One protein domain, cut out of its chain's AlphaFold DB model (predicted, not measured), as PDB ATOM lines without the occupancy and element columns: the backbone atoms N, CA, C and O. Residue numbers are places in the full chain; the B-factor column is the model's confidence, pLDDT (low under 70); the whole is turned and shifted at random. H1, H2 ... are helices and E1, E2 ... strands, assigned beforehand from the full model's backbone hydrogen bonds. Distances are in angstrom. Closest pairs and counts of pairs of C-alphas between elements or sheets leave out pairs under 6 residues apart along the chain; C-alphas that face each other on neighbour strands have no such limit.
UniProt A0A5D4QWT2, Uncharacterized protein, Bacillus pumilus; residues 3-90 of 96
ATOM      1  N   ASN A   3     280.867 167.668 156.226       94.94
ATOM      2  CA  ASN A   3     280.415 167.832 157.598       94.94
ATOM      3  C   ASN A   3     279.339 166.789 157.893       94.94
ATOM      4  O   ASN A   3     278.386 166.639 157.131       94.94
ATOM      5  N   PHE A   4     279.487 166.107 159.022       95.88
ATOM      6  CA  PHE A   4     278.503 165.166 159.523       95.88
ATOM      7  C   PHE A   4     278.008 165.625 160.884       95.88
ATOM      8  O   PHE A   4     278.794 165.917 161.787       95.88
ATOM      9  N   LYS A   5     276.685 165.634 161.042       96.88
ATOM     10  CA  LYS A   5     276.005 166.066 162.259       96.88
ATOM     11  C   LYS A   5     275.042 164.989 162.735       96.88
ATOM     12  O   LYS A   5     274.273 164.445 161.942       96.88
ATOM     13  N   LYS A   6     275.045 164.710 164.037       96.69
ATOM     14  CA  LYS A   6     274.078 163.801 164.654       96.69
ATOM     15  C   LYS A   6     273.712 164.257 166.062       96.69
ATOM     16  O   LYS A   6     274.577 164.665 166.832       96.69
ATOM     17  N   LEU A   7     272.421 164.172 166.374       96.12
ATOM     18  CA  LEU A   7     271.910 164.249 167.739       96.12
ATOM     19  C   LEU A   7     272.186 162.911 168.433       96.12
ATOM     20  O   LEU A   7     271.855 161.857 167.886       96.12
ATOM     21  N   VAL A   8     272.800 162.957 169.606       92.88
ATOM     22  CA  VAL A   8     273.146 161.801 170.431       92.88
ATOM     23  C   VAL A   8     272.650 162.072 171.842       92.88
ATOM     24  O   VAL A   8     272.873 163.154 172.376       92.88
ATOM     25  N   VAL A   9     271.967 161.098 172.431       91.50
ATOM     26  CA  VAL A   9     271.544 161.138 173.832       91.50
ATOM     27  C   VAL A   9     272.458 160.198 174.605       91.50
ATOM     28  O   VAL A   9     272.636 159.049 174.193       91.50
ATOM     29  N   ILE A  10     273.083 160.706 175.662       84.56
ATOM     30  CA  ILE A  10     273.988 159.965 176.540       84.56
ATOM     31  C   ILE A  10     273.579 160.296 177.968       84.56
ATOM     32  O   ILE A  10     273.733 161.440 178.382       84.56
ATOM     33  N   ASP A  11     273.057 159.309 178.692       84.00
ATOM     34  CA  ASP A  11     272.466 159.508 180.017       84.00
ATOM     35  C   ASP A  11     271.411 160.641 179.974       84.00
ATOM     36  O   ASP A  11     270.464 160.559 179.187       84.00
ATOM     37  N   ASP A  12     271.573 161.707 180.756       84.50
ATOM     38  CA  ASP A  12     270.727 162.909 180.768       84.50
ATOM     39  C   ASP A  12     271.177 163.999 179.772       84.50
ATOM     40  O   ASP A  12     270.458 164.973 179.521       84.50
ATOM     41  N   TYR A  13     272.331 163.832 179.124       85.56
ATOM     42  CA  TYR A  13     272.847 164.787 178.150       85.56
ATOM     43  C   TYR A  13     272.278 164.542 176.753       85.56
ATOM     44  O   TYR A  13     272.533 163.531 176.096       85.56
ATOM     45  N   THR A  14     271.584 165.548 176.223       93.12
ATOM     46  CA  THR A  14     271.241 165.608 174.798       93.12
ATOM     47  C   THR A  14     272.284 166.444 174.065       93.12
ATOM     48  O   THR A  14     272.366 167.659 174.254       93.12
ATOM     49  N   LEU A  15     273.087 165.805 173.216       94.69
ATOM     50  CA  LEU A  15     274.254 166.397 172.571       94.69
ATOM     51  C   LEU A  15     274.128 166.408 171.049       94.69
ATOM     52  O   LEU A  15     273.636 165.474 170.424       94.69
ATOM     53  N   VAL A  16     274.653 167.452 170.424       96.94
ATOM     54  CA  VAL A  16     274.802 167.550 168.974       96.94
ATOM     55  C   VAL A  16     276.277 167.398 168.641       96.94
ATOM     56  O   VAL A  16     277.062 168.329 168.832       96.94
ATOM     57  N   ILE A  17     276.652 166.231 168.124       97.00
ATOM     58  CA  ILE A  17     278.007 165.966 167.644       97.00
ATOM     59  C   ILE A  17     278.094 166.414 166.190       97.00
ATOM     60  O   ILE A  17     277.302 165.989 165.348       97.00
ATOM     61  N   THR A  18     279.064 167.272 165.897       97.19
ATOM     62  CA  THR A  18     279.401 167.709 164.542       97.19
ATOM     63  C   THR A  18     280.864 167.397 164.281       97.19
ATOM     64  O   THR A  18     281.718 167.777 165.084       97.19
ATOM     65  N   PHE A  19     281.176 166.741 163.169       94.69
ATOM     66  CA  PHE A  19     282.561 166.540 162.766       94.69
ATOM     67  C   PHE A  19     282.803 166.852 161.297       94.69
ATOM     68  O   PHE A  19     281.933 166.685 160.445       94.69
ATOM     69  N   PHE A  20     284.018 167.313 161.028       95.00
ATOM     70  CA  PHE A  20     284.517 167.644 159.705       95.00
ATOM     71  C   PHE A  20     285.447 166.528 159.261       95.00
ATOM     72  O   PHE A  20     286.369 166.158 159.992       95.00
ATOM     73  N   ALA A  21     285.189 165.982 158.081       94.31
ATOM     74  CA  ALA A  21     285.930 164.856 157.557       94.31
ATOM     75  C   ALA A  21     286.382 165.085 156.115       94.31
ATOM     76  O   ALA A  21     285.741 165.772 155.314       94.31
ATOM     77  N   LYS A  22     287.505 164.466 155.768       93.75
ATOM     78  CA  LYS A  22     287.993 164.332 154.399       93.75
ATOM     79  C   LYS A  22     288.055 162.846 154.070       93.75
ATOM     80  O   LYS A  22     288.633 162.078 154.835       93.75
ATOM     81  N   LYS A  23     287.459 162.445 152.949       90.12
ATOM     82  CA  LYS A  23     287.598 161.088 152.418       90.12
ATOM     83  C   LYS A  23     288.899 160.985 151.627       90.12
ATOM     84  O   LYS A  23     289.228 161.893 150.867       90.12
ATOM     85  N   SER A  24     289.611 159.883 151.788       87.75
ATOM     86  CA  SER A  24     290.753 159.493 150.962       87.75
ATOM     87  C   SER A  24     290.602 158.033 150.530       87.75
ATOM     88  O   SER A  24     289.659 157.348 150.938       87.75
ATOM     89  N   SER A  25     291.535 157.538 149.716       87.75
ATOM     90  CA  SER A  25     291.620 156.111 149.374       87.75
ATOM     91  C   SER A  25     291.861 155.217 150.596       87.75
ATOM     92  O   SER A  25     291.501 154.046 150.570       87.75
ATOM     93  N   LEU A  26     292.431 155.770 151.671       85.31
ATOM     94  CA  LEU A  26     292.764 155.048 152.899       85.31
ATOM     95  C   LEU A  26     291.644 155.085 153.950       85.31
ATOM     96  O   LEU A  26     291.782 154.434 154.981       85.31
ATOM     97  N   GLY A  27     290.568 155.851 153.732       87.56
ATOM     98  CA  GLY A  27     289.446 155.969 154.669       87.56
ATOM     99  C   GLY A  27     289.027 157.412 154.947       87.56
ATOM    100  O   GLY A  27     289.061 158.272 154.065       87.56
ATOM    101  N   TRP A  28     288.599 157.681 156.182       92.19
ATOM    102  CA  TRP A  28     288.161 159.010 156.616       92.19
ATOM    103  C   TRP A  28     289.223 159.664 157.488       92.19
ATOM    104  O   TRP A  28     289.672 159.070 158.456       92.19
ATOM    105  N   SER A  29     289.584 160.911 157.221       94.38
ATOM    106  CA  SER A  29     290.342 161.731 158.167       94.38
ATOM    107  C   SER A  29     289.402 162.739 158.812       94.38
ATOM    108  O   SER A  29     288.824 163.574 158.116       94.38
ATOM    109  N   ILE A  30     289.219 162.635 160.128       95.50
ATOM    110  CA  ILE A  30     288.400 163.572 160.899       95.50
ATOM    111  C   ILE A  30     289.309 164.707 161.354       95.50
ATOM    112  O   ILE A  30     290.182 164.504 162.194       95.50
ATOM    113  N   THR A  31     289.114 165.894 160.793       94.94
ATOM    114  CA  THR A  31     289.991 167.047 161.037       94.94
ATOM    115  C   THR A  31     289.562 167.843 162.261       94.94
ATOM    116  O   THR A  31     290.383 168.470 162.922       94.94
ATOM    117  N   GLN A  32     288.268 167.830 162.579       95.94
ATOM    118  CA  GLN A  32     287.728 168.566 163.715       95.94
ATOM    119  C   GLN A  32     286.427 167.935 164.206       95.94
ATOM    120  O   GLN A  32     285.601 167.489 163.409       95.94
ATOM    121  N   VAL A  33     286.226 167.968 165.519       96.50
ATOM    122  CA  VAL A  33     284.979 167.626 166.203       96.50
ATOM    123  C   VAL A  33     284.551 168.806 167.070       96.50
ATOM    124  O   VAL A  33     285.370 169.441 167.733       96.50
ATOM    125  N   SER A  34     283.254 169.089 167.076       96.69
ATOM    126  CA  SER A  34     282.610 170.051 167.963       96.69
ATOM    127  C   SER A  34     281.327 169.433 168.496       96.69
ATOM    128  O   SER A  34     280.476 168.998 167.716       96.69
ATOM    129  N   VAL A  35     281.168 169.432 169.814       96.00
ATOM    130  CA  VAL A  35     279.995 168.875 170.485       96.00
ATOM    131  C   VAL A  35     279.332 169.955 171.312       96.00
ATOM    132  O   VAL A  35     279.989 170.686 172.054       96.00
ATOM    133  N   LYS A  36     278.021 170.077 171.135       95.56
ATOM    134  CA  LYS A  36     277.199 171.064 171.825       95.56
ATOM    135  C   LYS A  36     276.141 170.387 172.668       95.56
ATOM    136  O   LYS A  36     275.577 169.387 172.233       95.56
ATOM    137  N   ASN A  37     275.818 170.976 173.810       93.12
ATOM    138  CA  ASN A  37     274.571 170.671 174.490       93.12
ATOM    139  C   ASN A  37     273.402 171.184 173.628       93.12
ATOM    140  O   ASN A  37     273.419 172.324 173.166       93.12
ATOM    141  N   ASN A  38     272.414 170.332 173.360       94.62
ATOM    142  CA  ASN A  38     271.299 170.649 172.468       94.62
ATOM    143  C   ASN A  38     270.348 171.705 173.051       94.62
ATOM    144  O   ASN A  38     269.774 172.479 172.294       94.62
ATOM    145  N   GLN A  39     270.187 171.743 174.374       91.12
ATOM    146  CA  GLN A  39     269.284 172.671 175.056       91.12
ATOM    147  C   GLN A  39     269.907 174.063 175.184       91.12
ATOM    148  O   GLN A  39     269.268 175.062 174.872       91.12
ATOM    149  N   THR A  40     271.170 174.139 175.608       93.06
ATOM    150  CA  THR A  40     271.844 175.422 175.873       93.06
ATOM    151  C   THR A  40     272.632 175.954 174.678       93.06
ATOM    152  O   THR A  40     273.109 177.086 174.707       93.06
ATOM    153  N   ASN A  41     272.821 175.135 173.635       92.25
ATOM    154  CA  ASN A  41     273.652 175.412 172.457       92.25
ATOM    155  C   ASN A  41     275.132 175.732 172.780       92.25
ATOM    156  O   ASN A  41     275.899 176.118 171.889       92.25
ATOM    157  N   LYS A  42     275.563 175.543 174.038       93.44
ATOM    158  CA  LYS A  42     276.949 175.729 174.482       93.44
ATOM    159  C   LYS A  42     277.824 174.589 173.969       93.44
ATOM    160  O   LYS A  42     277.400 173.433 173.946       93.44
ATOM    161  N   ILE A  43     279.049 174.915 173.557       93.12
ATOM    162  CA  ILE A  43     280.062 173.913 173.205       93.12
ATOM    163  C   ILE A  43     280.579 173.308 174.505       93.12
ATOM    164  O   ILE A  43     281.064 174.037 175.360       93.12
ATOM    165  N   VAL A  44     280.474 171.989 174.624       92.19
ATOM    166  CA  VAL A  44     280.928 171.236 175.805       92.19
ATOM    167  C   VAL A  44     282.201 170.445 175.532       92.19
ATOM    168  O   VAL A  44     282.893 170.049 176.457       92.19
ATOM    169  N   TYR A  45     282.524 170.221 174.257       93.94
ATOM    170  CA  TYR A  45     283.749 169.546 173.854       93.94
ATOM    171  C   TYR A  45     284.156 169.967 172.442       93.94
ATOM    172  O   TYR A  45     283.316 170.123 171.545       93.94
ATOM    173  N   ARG A  46     285.462 170.121 172.219       95.31
ATOM    174  CA  ARG A  46     286.053 170.382 170.907       95.31
ATOM    175  C   ARG A  46     287.402 169.682 170.818       95.31
ATOM    176  O   ARG A  46     288.178 169.715 171.762       95.31
ATOM    177  N   SER A  47     287.692 169.100 169.661       95.06
ATOM    178  CA  SER A  47     289.001 168.514 169.383       95.06
ATOM    179  C   SER A  47     289.392 168.738 167.927       95.06
ATOM    180  O   SER A  47     288.543 168.711 167.029       95.06
ATOM    181  N   VAL A  48     290.681 168.988 167.706       94.50
ATOM    182  CA  VAL A  48     291.305 169.089 166.384       94.50
ATOM    183  C   VAL A  48     292.090 167.803 166.159       94.50
ATOM    184  O   VAL A  48     292.839 167.383 167.032       94.50
ATOM    185  N   ASN A  49     291.906 167.176 164.998       92.25
ATOM    186  CA  ASN A  49     292.510 165.888 164.641       92.25
ATOM    187  C   ASN A  49     292.349 164.786 165.718       92.25
ATOM    188  O   ASN A  49     293.335 164.155 166.090       92.25
ATOM    189  N   PRO A  50     291.122 164.466 166.179       92.88
ATOM    190  CA  PRO A  50     290.889 163.551 167.311       92.88
ATOM    191  C   PRO A  50     291.394 162.108 167.116       92.88
ATOM    192  O   PRO A  50     291.410 161.334 168.069       92.88
ATOM    193  N   PHE A  51     291.767 161.718 165.893       92.31
ATOM    194  CA  PHE A  51     292.300 160.385 165.575       92.31
ATOM    195  C   PHE A  51     293.747 160.416 165.068       92.31
ATOM    196  O   PHE A  51     294.227 159.388 164.604       92.31
ATOM    197  N   ASN A  52     294.428 161.570 165.116       89.62
ATOM    198  CA  ASN A  52     295.809 161.739 164.647       89.62
ATOM    199  C   ASN A  52     296.060 161.190 163.228       89.62
ATOM    200  O   ASN A  52     297.068 160.538 162.970       89.62
ATOM    201  N   GLY A  53     295.133 161.445 162.296       87.44
ATOM    202  CA  GLY A  53     295.266 161.037 160.895       87.44
ATOM    203  C   GLY A  53     293.995 160.427 160.311       87.44
ATOM    204  O   GLY A  53     292.879 160.882 160.579       87.44
ATOM    205  N   THR A  54     294.175 159.426 159.448       89.38
ATOM    206  CA  THR A  54     293.078 158.667 158.833       89.38
ATOM    207  C   THR A  54     292.605 157.582 159.795       89.38
ATOM    208  O   THR A  54     293.400 156.795 160.298       89.38
ATOM    209  N   THR A  55     291.300 157.516 160.030       89.19
ATOM    210  CA  THR A  55     290.647 156.457 160.793       89.19
ATOM    211  C   THR A  55     290.019 155.424 159.861       89.19
ATOM    212  O   THR A  55     289.435 155.761 158.829       89.19
ATOM    213  N   GLN A  56     290.110 154.156 160.264       89.19
ATOM    214  CA  GLN A  56     289.420 153.031 159.621       89.19
ATOM    215  C   GLN A  56     287.984 152.853 160.139       89.19
ATOM    216  O   GLN A  56     287.258 151.957 159.714       89.19
ATOM    217  N   LEU A  57     287.549 153.692 161.084       89.25
ATOM    218  CA  LEU A  57     286.188 153.642 161.598       89.25
ATOM    219  C   LEU A  57     285.185 154.110 160.538       89.25
ATOM    220  O   LEU A  57     285.393 155.102 159.837       89.25
ATOM    221  N   SER A  58     284.028 153.449 160.500       92.19
ATOM    222  CA  SER A  58     282.856 154.004 159.819       92.19
ATOM    223  C   SER A  58     282.432 155.323 160.476       92.19
ATOM    224  O   SER A  58     282.681 155.540 161.662       92.19
ATOM    225  N   LEU A  59     281.702 156.180 159.755       90.75
ATOM    226  CA  LEU A  59     281.158 157.428 160.314       90.75
ATOM    227  C   LEU A  59     280.329 157.181 161.588       90.75
ATOM    228  O   LEU A  59     280.429 157.929 162.558       90.75
ATOM    229  N   LYS A  60     279.562 156.080 161.630       92.94
ATOM    230  CA  LYS A  60     278.832 155.644 162.834       92.94
ATOM    231  C   LYS A  60     279.787 155.278 163.976       92.94
ATOM    232  O   LYS A  60     279.516 155.626 165.122       92.94
ATOM    233  N   GLY A  61     280.888 154.587 163.676       93.75
ATOM    234  CA  GLY A  61     281.943 154.274 164.643       93.75
ATOM    235  C   GLY A  61     282.630 155.527 165.192       93.75
ATOM    236  O   GLY A  61     282.849 155.617 166.397       93.75
ATOM    237  N   VAL A  62     282.878 156.525 164.338       93.19
ATOM    238  CA  VAL A  62     283.392 157.841 164.744       93.19
ATOM    239  C   VAL A  62     282.432 158.517 165.720       93.19
ATOM    240  O   VAL A  62     282.858 158.895 166.807       93.19
ATOM    241  N   PHE A  63     281.134 158.602 165.395       93.94
ATOM    242  CA  PHE A  63     280.135 159.172 166.310       93.94
ATOM    243  C   PHE A  63     280.117 158.465 167.669       93.94
ATOM    244  O   PHE A  63     280.114 159.139 168.692       93.94
ATOM    245  N   LYS A  64     280.143 157.124 167.689       93.69
ATOM    246  CA  LYS A  64     280.175 156.346 168.937       93.69
ATOM    247  C   LYS A  64     281.420 156.634 169.772       93.69
ATOM    248  O   LYS A  64     281.301 156.855 170.970       93.69
ATOM    249  N   LYS A  65     282.603 156.648 169.150       93.81
ATOM    250  CA  LYS A  65     283.861 156.894 169.867       93.81
ATOM    251  C   LYS A  65     283.903 158.304 170.457       93.81
ATOM    252  O   LYS A  65     284.231 158.447 171.626       93.81
ATOM    253  N   ILE A  66     283.489 159.315 169.692       94.62
ATOM    254  CA  ILE A  66     283.386 160.690 170.199       94.62
ATOM    255  C   ILE A  66     282.355 160.796 171.326       94.62
ATOM    256  O   ILE A  66     282.630 161.453 172.320       94.62
ATOM    257  N   ALA A  67     281.195 160.148 171.202       92.75
ATOM    258  CA  ALA A  67     280.181 160.135 172.254       92.75
ATOM    259  C   ALA A  67     280.741 159.605 173.587       92.75
ATOM    260  O   ALA A  67     280.546 160.244 174.614       92.75
ATOM    261  N   ILE A  68     281.490 158.497 173.555       91.88
ATOM    262  CA  ILE A  68     282.152 157.931 174.744       91.88
ATOM    263  C   ILE A  68     283.171 158.923 175.317       91.88
ATOM    264  O   ILE A  68     283.084 159.269 176.485       91.88
ATOM    265  N   THR A  69     284.066 159.467 174.487       92.44
ATOM    266  CA  THR A  69     285.063 160.452 174.946       92.44
ATOM    267  C   THR A  69     284.422 161.679 175.599       92.44
ATOM    268  O   THR A  69     284.928 162.191 176.591       92.44
ATOM    269  N   VAL A  70     283.308 162.165 175.048       91.62
ATOM    270  CA  VAL A  70     282.589 163.310 175.619       91.62
ATOM    271  C   VAL A  70     281.907 162.933 176.926       91.62
ATOM    272  O   VAL A  70     281.906 163.748 177.840       91.62
ATOM    273  N   LYS A  71     281.352 161.720 177.038       89.44
ATOM    274  CA  LYS A  71     280.798 161.219 178.299       89.44
ATOM    275  C   LYS A  71     281.854 161.247 179.402       89.44
ATOM    276  O   LYS A  71     281.606 161.840 180.442       89.44
ATOM    277  N   ASP A  72     283.025 160.671 179.142       88.88
ATOM    278  CA  ASP A  72     284.107 160.591 180.129       88.88
ATOM    279  C   ASP A  72     284.565 161.994 180.561       88.88
ATOM    280  O   ASP A  72     284.728 162.268 181.746       88.88
ATOM    281  N   HIS A  73     284.678 162.923 179.605       88.50
ATOM    282  CA  HIS A  73     285.002 164.324 179.886       88.50
ATOM    283  C   HIS A  73     283.919 165.032 180.719       88.50
ATOM    284  O   HIS A  73     284.235 165.824 181.601       88.50
ATOM    285  N   LEU A  74     282.635 164.799 180.433       86.81
ATOM    286  CA  LEU A  74     281.539 165.400 181.200       86.81
ATOM    287  C   LEU A  74     281.468 164.840 182.624       86.81
ATOM    288  O   LEU A  74     281.208 165.601 183.552       86.81
ATOM    289  N   LEU A  75     281.719 163.541 182.799       84.38
ATOM    290  CA  LEU A  75     281.766 162.910 184.119       84.38
ATOM    291  C   LEU A  75     282.929 163.445 184.953       84.38
ATOM    292  O   LEU A  75     282.698 163.858 186.082       84.38
ATOM    293  N   SER A  76     284.131 163.535 184.378       82.50
ATOM    294  CA  SER A  76     285.293 164.100 185.075       82.50
ATOM    295  C   SER A  76     285.061 165.553 185.496       82.50
ATOM    296  O   SER A  76     285.358 165.912 186.629       82.50
ATOM    297  N   ASN A  77     284.458 166.379 184.634       79.75
ATOM    298  CA  ASN A  77     284.109 167.749 185.013       79.75
ATOM    299  C   ASN A  77     283.096 167.789 186.163       79.75
ATOM    300  O   ASN A  77     283.239 168.599 187.066       79.75
ATOM    301  N   ARG A  78     282.095 166.900 186.156       80.00
ATOM    302  CA  ARG A  78     281.111 166.811 187.241       80.00
ATOM    303  C   ARG A  78     281.742 166.367 188.561       80.00
ATOM    304  O   ARG A  78     281.279 166.791 189.612       80.00
ATOM    305  N   GLU A  79     282.739 165.489 188.515       74.50
ATOM    306  CA  GLU A  79     283.506 165.085 189.698       74.50
ATOM    307  C   GLU A  79     284.330 166.255 190.247       74.50
ATOM    308  O   GLU A  79     284.252 166.520 191.440       74.50
ATOM    309  N   ILE A  80     285.016 167.010 189.381       73.62
ATOM    310  CA  ILE A  80     285.763 168.218 189.772       73.62
ATOM    311  C   ILE A  80     284.832 169.268 190.392       73.62
ATOM    312  O   ILE A  80     285.146 169.819 191.442       73.62
ATOM    313  N   ASP A  81     283.683 169.537 189.766       80.94
ATOM    314  CA  ASP A  81     282.721 170.523 190.272       80.94
ATOM    315  C   ASP A  81     282.216 170.141 191.678       80.94
ATOM    316  O   ASP A  81     282.071 171.010 192.532       80.94
ATOM    317  N   LYS A  82     282.001 168.843 191.940       82.31
ATOM    318  CA  LYS A  82     281.621 168.344 193.270       82.31
ATOM    319  C   LYS A  82     282.741 168.464 194.295       82.31
ATOM    320  O   LYS A  82     282.471 168.842 195.422       82.31
ATOM    321  N   GLU A  83     283.976 168.137 193.922       78.69
ATOM    322  CA  GLU A  83     285.129 168.267 194.820       78.69
ATOM    323  C   GLU A  83     285.337 169.733 195.241       78.69
ATOM    324  O   GLU A  83     285.658 170.009 196.395       78.69
ATOM    325  N   ILE A  84     285.095 170.680 194.327       79.38
ATOM    326  CA  ILE A  84     285.102 172.118 194.631       79.38
ATOM    327  C   ILE A  84     283.975 172.477 195.608       79.38
ATOM    328  O   ILE A  84     284.245 173.150 196.596       79.38
ATOM    329  N   GLU A  85     282.742 172.022 195.362       88.12
ATOM    330  CA  GLU A  85     281.593 172.263 196.251       88.12
ATOM    331  C   GLU A  85     281.843 171.699 197.663       88.12
ATOM    332  O   GLU A  85     281.693 172.414 198.651       88.12
ATOM    333  N   GLU A  86     282.327 170.457 197.761       89.38
ATOM    334  CA  GLU A  86     282.691 169.814 199.031       89.38
ATOM    335  C   GLU A  86     283.788 170.593 199.779       89.38
ATOM    336  O   GLU A  86     283.733 170.720 201.004       89.38
ATOM    337  N   LEU A  87     284.773 171.142 199.062       89.50
ATOM    338  CA  LEU A  87     285.831 171.968 199.645       89.50
ATOM    339  C   LEU A  87     285.312 173.331 200.132       89.50
ATOM    340  O   LEU A  87     285.773 173.814 201.165       89.50
ATOM    341  N   GLU A  88     284.389 173.962 199.404       86.56
ATOM    342  CA  GLU A  88     283.778 175.244 199.787       86.56
ATOM    343  C   GLU A  88     282.880 175.116 201.028       86.56
ATOM    344  O   GLU A  88     282.808 176.048 201.832       86.56
ATOM    345  N   GLU A  89     282.221 173.969 201.208       92.50
ATOM    346  CA  GLU A  89     281.398 173.664 202.386       92.50
ATOM    347  C   GLU A  89     282.214 173.213 203.609       92.50
ATOM    348  O   GLU A  89     281.695 173.191 204.731       92.50
ATOM    349  N   TRP A  90     283.482 172.847 203.421       92.88
ATOM    350  CA  TRP A  90     284.321 172.328 204.493       92.88
ATOM    351  C   TRP A  90     284.710 173.421 205.504       92.88
ATOM    352  O   TRP A  90     285.245 174.471 205.152       92.88
TER     353      TRP A  90
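What this domain is: This is residues 3 to 90 of the 96 residues of an uncharacterized protein of Bacillus pumilus (UniProt A0A5D4QWT2). A twisted sheet of four strands curls round the first part of one long helix, H1, and the rest of that helix, residues 75 to 89, sticks out of the body as a bare arm with Trp 90 at its tip. The sheet is a wall on one side of H1, with its strands following one another as hairpins in the order E1, E2, E3, E4, each antiparallel to the next. The printed part has 88 residues, with four named strands and then one named helix along the chain, and its class is mixed, helices and strands. The whole is loose, with a radius of gyration of the C-alphas of 15.3 A, and spans 58 by 25 by 18 A, the arm making much of the length.

Where its parts are: E1 is residues 3 to 10, 21.5 A long, and starts at C-alpha 3 (280.415, 167.832, 157.598). E2, residues 13 to 24, is the longest strand, at 33.0 A. E3, residues 27 to 37, measures 28.8 A and bends by 63 degrees at residue 31. E4 is residues 43 to 48, 14.0 A. H1, residues 59 to 89, measures 45.1 A and ends at C-alpha 89 (281.398, 173.664, 202.386).

How they stand to each other: The sheet is a meander, each strand the antiparallel neighbour of the one before, with E1 and E4 as edge strands. Across E1 and E2, N 6 and O 17 are 2.9 A apart, within hydrogen-bond range. Across E2 and E3, N 18 and O 34 are 2.9 A apart, and across E3 and E4, N 35 and O 45 are 2.8 A apart, both within that range. Residues 28 to 29 of E3 also pair, antiparallel, with residues 54 to 55. H1 is on one face of the sheet, in two layers; the closest C-alphas of E4 and H1 are those of Tyr 45 and Val 70, 6.6 A apart, and those of E1 and H1 are Ile 10 and Lys 71, 7.1 A. E3 and H1 are near each other, and E1 and E4 are apart. In H1, every O i to N i+4 pair is within hydrogen-bond range.

The domain as a whole: Without residues 75 to 90, which stand free, the body spans 38 by 18 by 18 A. The printed part has no cut and no long link; E4 to H1 is short, with 10 residues. Mean pLDDT of the printed part is 90.7, and no printed residue is under 70.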